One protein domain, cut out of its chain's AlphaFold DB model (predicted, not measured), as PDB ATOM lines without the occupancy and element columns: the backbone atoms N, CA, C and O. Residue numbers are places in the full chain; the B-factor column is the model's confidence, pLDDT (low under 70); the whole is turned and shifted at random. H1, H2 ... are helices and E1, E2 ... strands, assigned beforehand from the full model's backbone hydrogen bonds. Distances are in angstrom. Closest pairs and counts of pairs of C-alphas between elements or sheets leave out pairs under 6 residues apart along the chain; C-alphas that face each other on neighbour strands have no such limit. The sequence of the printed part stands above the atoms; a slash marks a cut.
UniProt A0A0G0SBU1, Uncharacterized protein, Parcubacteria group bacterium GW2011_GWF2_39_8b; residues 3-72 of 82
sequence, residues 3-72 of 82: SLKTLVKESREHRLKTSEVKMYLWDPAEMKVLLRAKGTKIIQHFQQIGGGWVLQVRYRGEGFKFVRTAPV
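Overview. This is residues 3 to 72 of the 82 residues of an uncharacterized protein of Parcubacteria group bacterium GW2011_GWF2_39_8b (UniProt A0A0G0SBU1). A twisted sheet of three strands has the short helix H2 over one face, while the longer helix H1 stands at the end of the sheet where E3 begins and only grazes it. Residues 4 to 7 of H1 touch H2, the two helices standing about perpendicular, and residues 18 to 27 loop from the far end of H1 back to H2. The printed part has 70 residues, with two named helices and three named strands in the order H1, H2, E1, E2, E3; the class is mixed, helices and strands. The sheet's order is E1, E2, E3, antiparallel throughout. The whole is compact, with a radius of gyration of the C-alphas of 11.8 A, and rounded, with spans of 32 by 26 by 19 A.

Along the chain. Helix H1, residues 4 to 17, begins with C-alpha 4 at (26.438, -12.019, -36.181) and is 20.1 A long from first to last C-alpha. Helix H2, residues 28 to 36, is 12.3 A long. Strand E1, residues 40 to 48, begins with C-alpha 40 at (35.159, -4.913, -35.405), is 22.2 A long and bends by 52 degrees at residue 43. Strand E2, residues 52 to 59, is 22.5 A long. Strand E3, residues 62 to 68, is 19.8 A long and ends with C-alpha 68 at (27.964, -3.656, -18.228).

Arrangement. The three strands form a meander, each strand the antiparallel neighbour of the one before; E1 and E3 are edge strands and E2 is the inner one. E1 and E2 are a hairpin at 166 degrees, with N 48 and O 52 within hydrogen-bond range at 2.7 A. E2 and E3 are a hairpin at 163 degrees, with N 55 and O 66 within hydrogen-bond range at 2.8 A. H2 is on the sheet at a height over the sheet of 9.4 A, over E2 and only just over E3, where 3 of its C-alphas fall. It runs slantwise to the strands, at 40 degrees to E2 on the local plane; the closest C-alphas of H2 and E2, those of Leu 34 and Tyr 59, are 7.7 A apart. H1 is on the sheet but only grazes it, with residues 8 to 15; the closest C-alphas of H1 and E3 are those of Arg 12 and Glu 62, 7.9 A apart. H1 touches H2 with residues 4 to 7 alone, about perpendicular at 77 degrees, the closest C-alphas being those of Leu 4 and Val 33, 6.3 A apart. In H1 and H2 every O i to N i+4 pair is within hydrogen-bond range.

Size, cuts and confidence. The two C-alphas farthest apart, those of Lys 5 and Gly 50, are 33.3 A apart. The printed part has no cut, from residue 3 to 72. The link from H1 to H2 is short, with 10 residues, and the other three are tight. The mean pLDDT of the printed part is 73.9; it is under 70 at residues 3, 11 to 12, 14 to 27 and 69.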
ATOM      1  N   SER A   3      23.183 -15.270 -34.435       69.62
ATOM      2  CA  SER A   3      24.301 -15.136 -35.378       69.62
ATOM      3  C   SER A   3      24.678 -13.664 -35.578       69.62
ATOM      4  O   SER A   3      23.819 -12.788 -35.504       69.62
ATOM      5  N   LEU A   4      25.946 -13.379 -35.902       71.50
ATOM      6  CA  LEU A   4      26.438 -12.019 -36.181       71.50
ATOM      7  C   LEU A   4      25.604 -11.304 -37.259       71.50
ATOM      8  O   LEU A   4      25.363 -10.105 -37.166       71.50
ATOM      9  N   LYS A   5      25.128 -12.043 -38.272       71.88
ATOM     10  CA  LYS A   5      24.242 -11.493 -39.311       71.88
ATOM     11  C   LYS A   5      22.915 -11.005 -38.730       71.88
ATOM     12  O   LYS A   5      22.453  -9.944 -39.129       71.88
ATOM     13  N   THR A   6      22.330 -11.752 -37.794       76.50
ATOM     14  CA  THR A   6      21.078 -11.389 -37.114       76.50
ATOM     15  C   THR A   6      21.277 -10.144 -36.260       76.50
ATOM     16  O   THR A   6      20.502  -9.208 -36.379       76.50
ATOM     17  N   LEU A   7      22.380 -10.085 -35.511       71.44
ATOM     18  CA  LEU A   7      22.754  -8.943 -34.673       71.44
ATOM     19  C   LEU A   7      22.889  -7.640 -35.475       71.44
ATOM     20  O   LEU A   7      22.366  -6.597 -35.087       71.44
ATOM     21  N   VAL A   8      23.557  -7.705 -36.626       72.81
ATOM     22  CA  VAL A   8      23.697  -6.551 -37.525       72.81
ATOM     23  C   VAL A   8      22.368  -6.200 -38.191       72.81
ATOM     24  O   VAL A   8      22.038  -5.026 -38.312       72.81
ATOM     25  N   LYS A   9      21.581  -7.199 -38.604       75.94
ATOM     26  CA  LYS A   9      20.270  -6.964 -39.218       75.94
ATOM     27  C   LYS A   9      19.314  -6.274 -38.240       75.94
ATOM     28  O   LYS A   9      18.758  -5.242 -38.596       75.94
ATOM     29  N   GLU A  10      19.203  -6.781 -37.011       73.25
ATOM     30  CA  GLU A  10      18.397  -6.173 -35.945       73.25
ATOM     31  C   GLU A  10      18.874  -4.743 -35.661       73.25
ATOM     32  O   GLU A  10      18.064  -3.821 -35.649       73.25
ATOM     33  N   SER A  11      20.189  -4.524 -35.537       67.81
ATOM     34  CA  SER A  11      20.747  -3.180 -35.350       67.81
ATOM     35  C   SER A  11      20.355  -2.217 -36.472       67.81
ATOM     36  O   SER A  11      19.936  -1.088 -36.206       67.81
ATOM     37  N   ARG A  12      20.439  -2.665 -37.728       68.38
ATOM     38  CA  ARG A  12      20.113  -1.861 -38.909       68.38
ATOM     39  C   ARG A  12      18.616  -1.565 -39.024       68.38
ATOM     40  O   ARG A  12      18.250  -0.423 -39.293       68.38
ATOM     41  N   GLU A  13      17.759  -2.560 -38.801       70.69
ATOM     42  CA  GLU A  13      16.297  -2.391 -38.790       70.69
ATOM     43  C   GLU A  13      15.855  -1.426 -37.681       70.69
ATOM     44  O   GLU A  13      14.997  -0.571 -37.895       70.69
ATOM     45  N   HIS A  14      16.493  -1.492 -36.512       63.25
ATOM     46  CA  HIS A  14      16.208  -0.580 -35.409       63.25
ATOM     47  C   HIS A  14      16.732   0.837 -35.635       63.25
ATOM     48  O   HIS A  14      16.060   1.796 -35.254       63.25
ATOM     49  N   ARG A  15      17.890   0.988 -36.284       59.09
ATOM     50  CA  ARG A  15      18.430   2.296 -36.670       59.09
ATOM     51  C   ARG A  15      17.548   2.996 -37.705       59.09
ATOM     52  O   ARG A  15      17.402   4.210 -37.655       59.09
ATOM     53  N   LEU A  16      16.927   2.234 -38.606       59.78
ATOM     54  CA  LEU A  16      15.931   2.756 -39.547       59.78
ATOM     55  C   LEU A  16      14.653   3.240 -38.841       59.78
ATOM     56  O   LEU A  16      14.001   4.151 -39.338       59.78
ATOM     57  N   LYS A  17      14.307   2.663 -37.683       58.62
ATOM     58  CA  LYS A  17      13.137   3.065 -36.880       58.62
ATOM     59  C   LYS A  17      13.420   4.156 -35.848       58.62
ATOM     60  O   LYS A  17      12.489   4.814 -35.397       58.62
ATOM     61  N   THR A  18      14.673   4.334 -35.444       52.59
ATOM     62  CA  THR A  18      15.062   5.237 -34.356       52.59
ATOM     63  C   THR A  18      16.423   5.834 -34.695       52.59
ATOM     64  O   THR A  18      17.431   5.134 -34.626       52.59
ATOM     65  N   SER A  19      16.470   7.122 -35.044       48.66
ATOM     66  CA  SER A  19      17.700   7.884 -35.348       48.66
ATOM     67  C   SER A  19      18.634   8.095 -34.143       48.66
ATOM     68  O   SER A  19      19.499   8.966 -34.169       48.66
ATOM     69  N   GLU A  20      18.504   7.300 -33.085       49.25
ATOM     70  CA  GLU A  20      19.356   7.365 -31.906       49.25
ATOM     71  C   GLU A  20      20.259   6.137 -31.830       49.25
ATOM     72  O   GLU A  20      19.841   4.998 -32.054       49.25
ATOM     73  N   VAL A  21      21.524   6.372 -31.479       52.72
ATOM     74  CA  VAL A  21      22.483   5.324 -31.117       52.72
ATOM     75  C   VAL A  21      21.993   4.691 -29.812       52.72
ATOM     76  O   VAL A  21      22.402   5.098 -28.725       52.72
ATOM     77  N   LYS A  22      21.068   3.727 -29.898       55.00
ATOM     78  CA  LYS A  22      20.546   3.054 -28.708       55.00
ATOM     79  C   LYS A  22      21.683   2.361 -27.957       55.00
ATOM     80  O   LYS A  22      22.480   1.616 -28.531       55.00
ATOM     81  N   MET A  23      21.728   2.612 -26.650       52.41
ATOM     82  CA  MET A  23      22.410   1.749 -25.694       52.41
ATOM     83  C   MET A  23      21.765   0.372 -25.782       52.41
ATOM     84  O   MET A  23      20.586   0.193 -25.483       52.41
ATOM     85  N   TYR A  24      22.542  -0.591 -26.232       58.19
ATOM     86  CA  TYR A  24      22.108  -1.958 -26.370       58.19
ATOM     87  C   TYR A  24      22.509  -2.693 -25.084       58.19
ATOM     88  O   TYR A  24      23.695  -2.893 -24.817       58.19
ATOM     89  N   LEU A  25      21.520  -3.081 -24.270       53.06
ATOM     90  CA  LEU A  25      21.680  -4.083 -23.204       53.06
ATOM     91  C   LEU A  25      21.831  -5.452 -23.873       53.06
ATOM     92  O   LEU A  25      20.912  -6.261 -23.894       53.06
ATOM     93  N   TRP A  26      22.954  -5.653 -24.549       64.06
ATOM     94  CA  TRP A  26      23.230  -6.901 -25.242       64.06
ATOM     95  C   TRP A  26      23.850  -7.911 -24.308       64.06
ATOM     96  O   TRP A  26      24.653  -7.591 -23.424       64.06
ATOM     97  N   ASP A  27      23.485  -9.155 -24.568       68.06
ATOM     98  CA  ASP A  27      23.902 -10.277 -23.769       68.06
ATOM     99  C   ASP A  27      25.419 -10.504 -23.947       68.06
ATOM    100  O   ASP A  27      25.972 -10.304 -25.041       68.06
ATOM    101  N   PRO A  28      26.149 -10.944 -22.905       72.88
ATOM    102  CA  PRO A  28      27.588 -11.205 -22.983       72.88
ATOM    103  C   PRO A  28      27.990 -12.112 -24.156       72.88
ATOM    104  O   PRO A  28      29.089 -11.978 -24.701       72.88
ATOM    105  N   ALA A  29      27.109 -13.034 -24.551       74.75
ATOM    106  CA  ALA A  29      27.312 -13.917 -25.693       74.75
ATOM    107  C   ALA A  29      27.340 -13.158 -27.033       74.75
ATOM    108  O   ALA A  29      28.213 -13.414 -27.863       74.75
ATOM    109  N   GLU A  30      26.439 -12.198 -27.233       74.81
ATOM    110  CA  GLU A  30      26.345 -11.397 -28.459       74.81
ATOM    111  C   GLU A  30      27.564 -10.484 -28.607       74.81
ATOM    112  O   GLU A  30      28.169 -10.389 -29.678       74.81
ATOM    113  N   MET A  31      28.009  -9.900 -27.491       77.56
ATOM    114  CA  MET A  31      29.222  -9.087 -27.444       77.56
ATOM    115  C   MET A  31      30.472  -9.908 -27.793       77.56
ATOM    116  O   MET A  31      31.329  -9.426 -28.534       77.56
ATOM    117  N   LYS A  32      30.573 -11.168 -27.338       79.81
ATOM    118  CA  LYS A  32      31.669 -12.068 -27.746       79.81
ATOM    119  C   LYS A  32      31.657 -12.337 -29.247       79.81
ATOM    120  O   LYS A  32      32.724 -12.336 -29.858       79.81
ATOM    121  N   VAL A  33      30.482 -12.568 -29.831       81.44
ATOM    122  CA  VAL A  33      30.330 -12.798 -31.275       81.44
ATOM    123  C   VAL A  33      30.787 -11.567 -32.060       81.44
ATOM    124  O   VAL A  33      31.556 -11.702 -33.010       81.44
ATOM    125  N   LEU A  34      30.395 -10.369 -31.621       80.56
ATOM    126  CA  LEU A  34      30.769  -9.122 -32.281       80.56
ATOM    127  C   LEU A  34      32.264  -8.805 -32.129       80.56
ATOM    128  O   LEU A  34      32.929  -8.487 -33.109       80.56
ATOM    129  N   LEU A  35      32.830  -8.957 -30.931       82.88
ATOM    130  CA  LEU A  35      34.255  -8.718 -30.676       82.88
ATOM    131  C   LEU A  35      35.176  -9.741 -31.356       82.88
ATOM    132  O   LEU A  35      36.323  -9.420 -31.655       82.88
ATOM    133  N   ARG A  36      34.685 -10.955 -31.641       83.44
ATOM    134  CA  ARG A  36      35.407 -11.947 -32.456       83.44
ATOM    135  C   ARG A  36      35.272 -11.712 -33.960       83.44
ATOM    136  O   ARG A  36      36.010 -12.321 -34.732       83.44
ATOM    137  N   ALA A  37      34.337 -10.873 -34.399       83.38
ATOM    138  CA  ALA A  37      34.121 -10.646 -35.817       83.38
ATOM    139  C   ALA A  37      35.276  -9.852 -36.446       83.38
ATOM    140  O   ALA A  37      35.694  -8.802 -35.955       83.38
ATOM    141  N   LYS A  38      35.766 -10.329 -37.597       80.50
ATOM    142  CA  LYS A  38      36.795  -9.626 -38.372       80.50
ATOM    143  C   LYS A  38      36.248  -8.284 -38.865       80.50
ATOM    144  O   LYS A  38      35.236  -8.250 -39.565       80.50
ATOM    145  N   GLY A  39      36.933  -7.195 -38.520       80.94
ATOM    146  CA  GLY A  39      36.532  -5.829 -38.876       80.94
ATOM    147  C   GLY A  39      35.769  -5.076 -37.783       80.94
ATOM    148  O   GLY A  39      35.334  -3.951 -38.030       80.94
ATOM    149  N   THR A  40      35.617  -5.654 -36.589       85.69
ATOM    150  CA  THR A  40      35.159  -4.913 -35.405       85.69
ATOM    151  C   THR A  40      36.282  -4.020 -34.892       85.69
ATOM    152  O   THR A  40      37.395  -4.482 -34.650       85.69
ATOM    153  N   LYS A  41      35.994  -2.730 -34.721       85.19
ATOM    154  CA  LYS A  41      36.895  -1.735 -34.132       85.19
ATOM    155  C   LYS A  41      36.344  -1.285 -32.790       85.19
ATOM    156  O   LYS A  41      35.181  -0.906 -32.711       85.19
ATOM    157  N   ILE A  42      37.163  -1.293 -31.748       86.50
ATOM    158  CA  ILE A  42      36.784  -0.699 -30.465       86.50
ATOM    159  C   ILE A  42      36.991   0.813 -30.575       86.50
ATOM    160  O   ILE A  42      38.060   1.256 -30.977       86.50
ATOM    161  N   ILE A  43      35.948   1.582 -30.278       87.00
ATOM    162  CA  ILE A  43      35.947   3.047 -30.345       87.00
ATOM    163  C   ILE A  43      36.239   3.633 -28.967       87.00
ATOM    164  O   ILE A  43      37.099   4.494 -28.834       87.00
ATOM    165  N   GLN A  44      35.546   3.145 -27.938       85.38
ATOM    166  CA  GLN A  44      35.750   3.563 -26.555       85.38
ATOM    167  C   GLN A  44      35.604   2.371 -25.623       85.38
ATOM    168  O   GLN A  44      34.762   1.503 -25.833       85.38
ATOM    169  N   HIS A  45      36.411   2.343 -24.572       86.81
ATOM    170  CA  HIS A  45      36.271   1.400 -23.476       86.81
ATOM    171  C   HIS A  45      36.675   2.117 -22.194       86.81
ATOM    172  O   HIS A  45      37.848   2.444 -22.024       86.81
ATOM    173  N   PHE A  46      35.710   2.412 -21.330       85.81
ATOM    174  CA  PHE A  46      35.958   3.147 -20.092       85.81
ATOM    175  C   PHE A  46      35.039   2.677 -18.971       85.81
ATOM    176  O   PHE A  46      33.963   2.126 -19.213       85.81
ATOM    177  N   GLN A  47      35.468   2.908 -17.737       84.56
ATOM    178  CA  GLN A  47      34.657   2.655 -16.559       84.56
ATOM    179  C   GLN A  47      33.793   3.888 -16.267       84.56
ATOM    180  O   GLN A  47      34.293   5.006 -16.176       84.56
ATOM    181  N   GLN A  48      32.485   3.690 -16.164       83.31
ATOM    182  CA  GLN A  48      31.525   4.707 -15.768       83.31
ATOM    183  C   GLN A  48      31.631   4.972 -14.259       83.31
ATOM    184  O   GLN A  48      31.802   4.044 -13.460       83.31
ATOM    185  N   ILE A  49      31.484   6.239 -13.875       71.19
ATOM    186  CA  ILE A  49      31.409   6.667 -12.475       71.19
ATOM    187  C   ILE A  49      30.158   6.008 -11.866       71.19
ATOM    188  O   ILE A  49      29.051   6.266 -12.329       71.19
ATOM    189  N   GLY A  50      30.344   5.091 -10.907       75.31
ATOM    190  CA  GLY A  50      29.271   4.249 -10.344       75.31
ATOM    191  C   GLY A  50      29.427   2.733 -10.550       75.31
ATOM    192  O   GLY A  50      28.550   1.977 -10.150       75.31
ATOM    193  N   GLY A  51      30.532   2.262 -11.146       75.62
ATOM    194  CA  GLY A  51      30.856   0.824 -11.208       75.62
ATOM    195  C   GLY A  51      30.408   0.101 -12.484       75.62
ATOM    196  O   GLY A  51      30.423  -1.127 -12.535       75.62
ATOM    197  N   GLY A  52      30.042   0.844 -13.530       81.25
ATOM    198  CA  GLY A  52      29.776   0.305 -14.865       81.25
ATOM    199  C   GLY A  52      31.010   0.333 -15.771       81.25
ATOM    200  O   GLY A  52      31.929   1.106 -15.563       81.25
ATOM    201  N   TRP A  53      31.025  -0.474 -16.820       82.56
ATOM    202  CA  TRP A  53      31.962  -0.473 -17.932       82.56
ATOM    203  C   TRP A  53      31.179  -0.195 -19.205       82.56
ATOM    204  O   TRP A  53      30.256  -0.931 -19.556       82.56
ATOM    205  N   VAL A  54      31.564   0.866 -19.901       83.94
ATOM    206  CA  VAL A  54      31.013   1.232 -21.196       83.94
ATOM    207  C   VAL A  54      31.998   0.792 -22.267       83.94
ATOM    208  O   VAL A  54      33.167   1.177 -22.258       83.94
ATOM    209  N   LEU A  55      31.519  -0.010 -23.209       85.06
ATOM    210  CA  LEU A  55      32.250  -0.399 -24.404       85.06
ATOM    211  C   LEU A  55      31.485   0.105 -25.624       85.06
ATOM    212  O   LEU A  55      30.351  -0.292 -25.866       85.06
ATOM    213  N   GLN A  56      32.125   0.932 -26.433       85.88
ATOM    214  CA  GLN A  56      31.633   1.332 -27.738       85.88
ATOM    215  C   GLN A  56      32.507   0.705 -28.816       85.88
ATOM    216  O   GLN A  56      33.732   0.818 -28.789       85.88
ATOM    217  N   VAL A  57      31.883   0.062 -29.789       85.56
ATOM    218  CA  VAL A  57      32.565  -0.584 -30.912       85.56
ATOM    219  C   VAL A  57      31.866  -0.237 -32.213       85.56
ATOM    220  O   VAL A  57      30.701   0.143 -32.234       85.56
ATOM    221  N   ARG A  58      32.581  -0.385 -33.317       84.94
ATOM    222  CA  ARG A  58      32.075  -0.183 -34.662       84.94
ATOM    223  C   ARG A  58      32.338  -1.427 -35.491       84.94
ATOM    224  O   ARG A  58      33.477  -1.875 -35.581       84.94
ATOM    225  N   TYR A  59      31.309  -1.963 -36.124       83.56
ATOM    226  CA  TYR A  59      31.411  -3.105 -37.022       83.56
ATOM    227  C   TYR A  59      30.730  -2.775 -38.348       83.56
ATOM    228  O   TYR A  59      29.578  -2.359 -38.363       83.56
ATOM    229  N   ARG A  60      31.453  -2.921 -39.470       79.69
ATOM    230  CA  ARG A  60      30.948  -2.626 -40.832       79.69
ATOM    231  C   ARG A  60      30.246  -1.264 -40.974       79.69
ATOM    232  O   ARG A  60      29.259  -1.129 -41.683       79.69
ATOM    233  N   GLY A  61      30.768  -0.248 -40.289       77.75
ATOM    234  CA  GLY A  61      30.214   1.108 -40.317       77.75
ATOM    235  C   GLY A  61      29.123   1.375 -39.276       77.75
ATOM    236  O   GLY A  61      28.846   2.548 -39.028       77.75
ATOM    237  N   GLU A  62      28.601   0.346 -38.609       76.94
ATOM    238  CA  GLU A  62      27.583   0.448 -37.558       76.94
ATOM    239  C   GLU A  62      28.211   0.543 -36.169       76.94
ATOM    240  O   GLU A  62      29.139  -0.200 -35.857       76.94
ATOM    241  N   GLY A  63      27.733   1.484 -35.353       77.19
ATOM    242  CA  GLY A  63      28.193   1.688 -33.983       77.19
ATOM    243  C   GLY A  63      27.314   0.941 -32.982       77.19
ATOM    244  O   GLY A  63      26.095   1.036 -33.044       77.19
ATOM    245  N   PHE A  64      27.943   0.251 -32.039       77.50
ATOM    246  CA  PHE A  64      27.303  -0.479 -30.953       77.50
ATOM    247  C   PHE A  64      27.846   0.052 -29.627       77.50
ATOM    248  O   PHE A  64      29.060   0.209 -29.478       77.50
ATOM    249  N   LYS A  65      26.963   0.332 -28.665       79.06
ATOM    250  CA  LYS A  65      27.321   0.778 -27.314       79.06
ATOM    251  C   LYS A  65      26.770  -0.210 -26.295       79.06
ATOM    252  O   LYS A  65      25.564  -0.431 -26.240       79.06
ATOM    253  N   PHE A  66      27.663  -0.747 -25.481       77.56
ATOM    254  CA  PHE A  66      27.403  -1.725 -24.439       77.56
ATOM    255  C   PHE A  66      27.703  -1.093 -23.086       77.56
ATOM    256  O   PHE A  66      28.746  -0.461 -22.919       77.56
ATOM    257  N   VAL A  67      26.813  -1.286 -22.120       75.56
ATOM    258  CA  VAL A  67      27.018  -0.879 -20.727       75.56
ATOM    259  C   VAL A  67      26.885  -2.135 -19.871       75.56
ATOM    260  O   VAL A  67      25.876  -2.831 -19.948       75.56
ATOM    261  N   ARG A  68      27.924  -2.479 -19.111       71.31
ATOM    262  CA  ARG A  68      27.964  -3.656 -18.228       71.31
ATOM    263  C   ARG A  68      28.458  -3.263 -16.848       71.31
ATOM    264  O   ARG A  68      29.026  -2.205 -16.691       71.31
ATOM    265  N   THR A  69      28.311  -4.127 -15.858       64.88
ATOM    266  CA  THR A  69      28.944  -3.954 -14.537       64.88
ATOM    267  C   THR A  69      30.357  -4.546 -14.477       64.88
ATOM    268  O   THR A  69      31.151  -4.193 -13.615       64.88
ATOM    269  N   ALA A  70      30.708  -5.427 -15.421       70.19
ATOM    270  CA  ALA A  70      31.992  -6.127 -15.467       70.19
ATOM    271  C   ALA A  70      32.832  -5.729 -16.698       70.19
ATOM    272  O   ALA A  70      32.260  -5.495 -17.771       70.19
ATOM    273  N   PRO A  71      34.177  -5.718 -16.586       71.56
ATOM    274  CA  PRO A  71      35.062  -5.338 -17.681       71.56
ATOM    275  C   PRO A  71      34.998  -6.334 -18.841       71.56
ATOM    276  O   PRO A  71      34.796  -7.538 -18.661       71.56
ATOM    277  N   VAL A  72      35.241  -5.840 -20.055       74.44
ATOM    278  CA  VAL A  72      35.221  -6.638 -21.295       74.44
ATOM    279  C   VAL A  72      36.254  -7.766 -21.267       74.44
ATOM    280  O   VAL A  72      36.019  -8.828 -21.840       74.44
TER     281      VAL A  72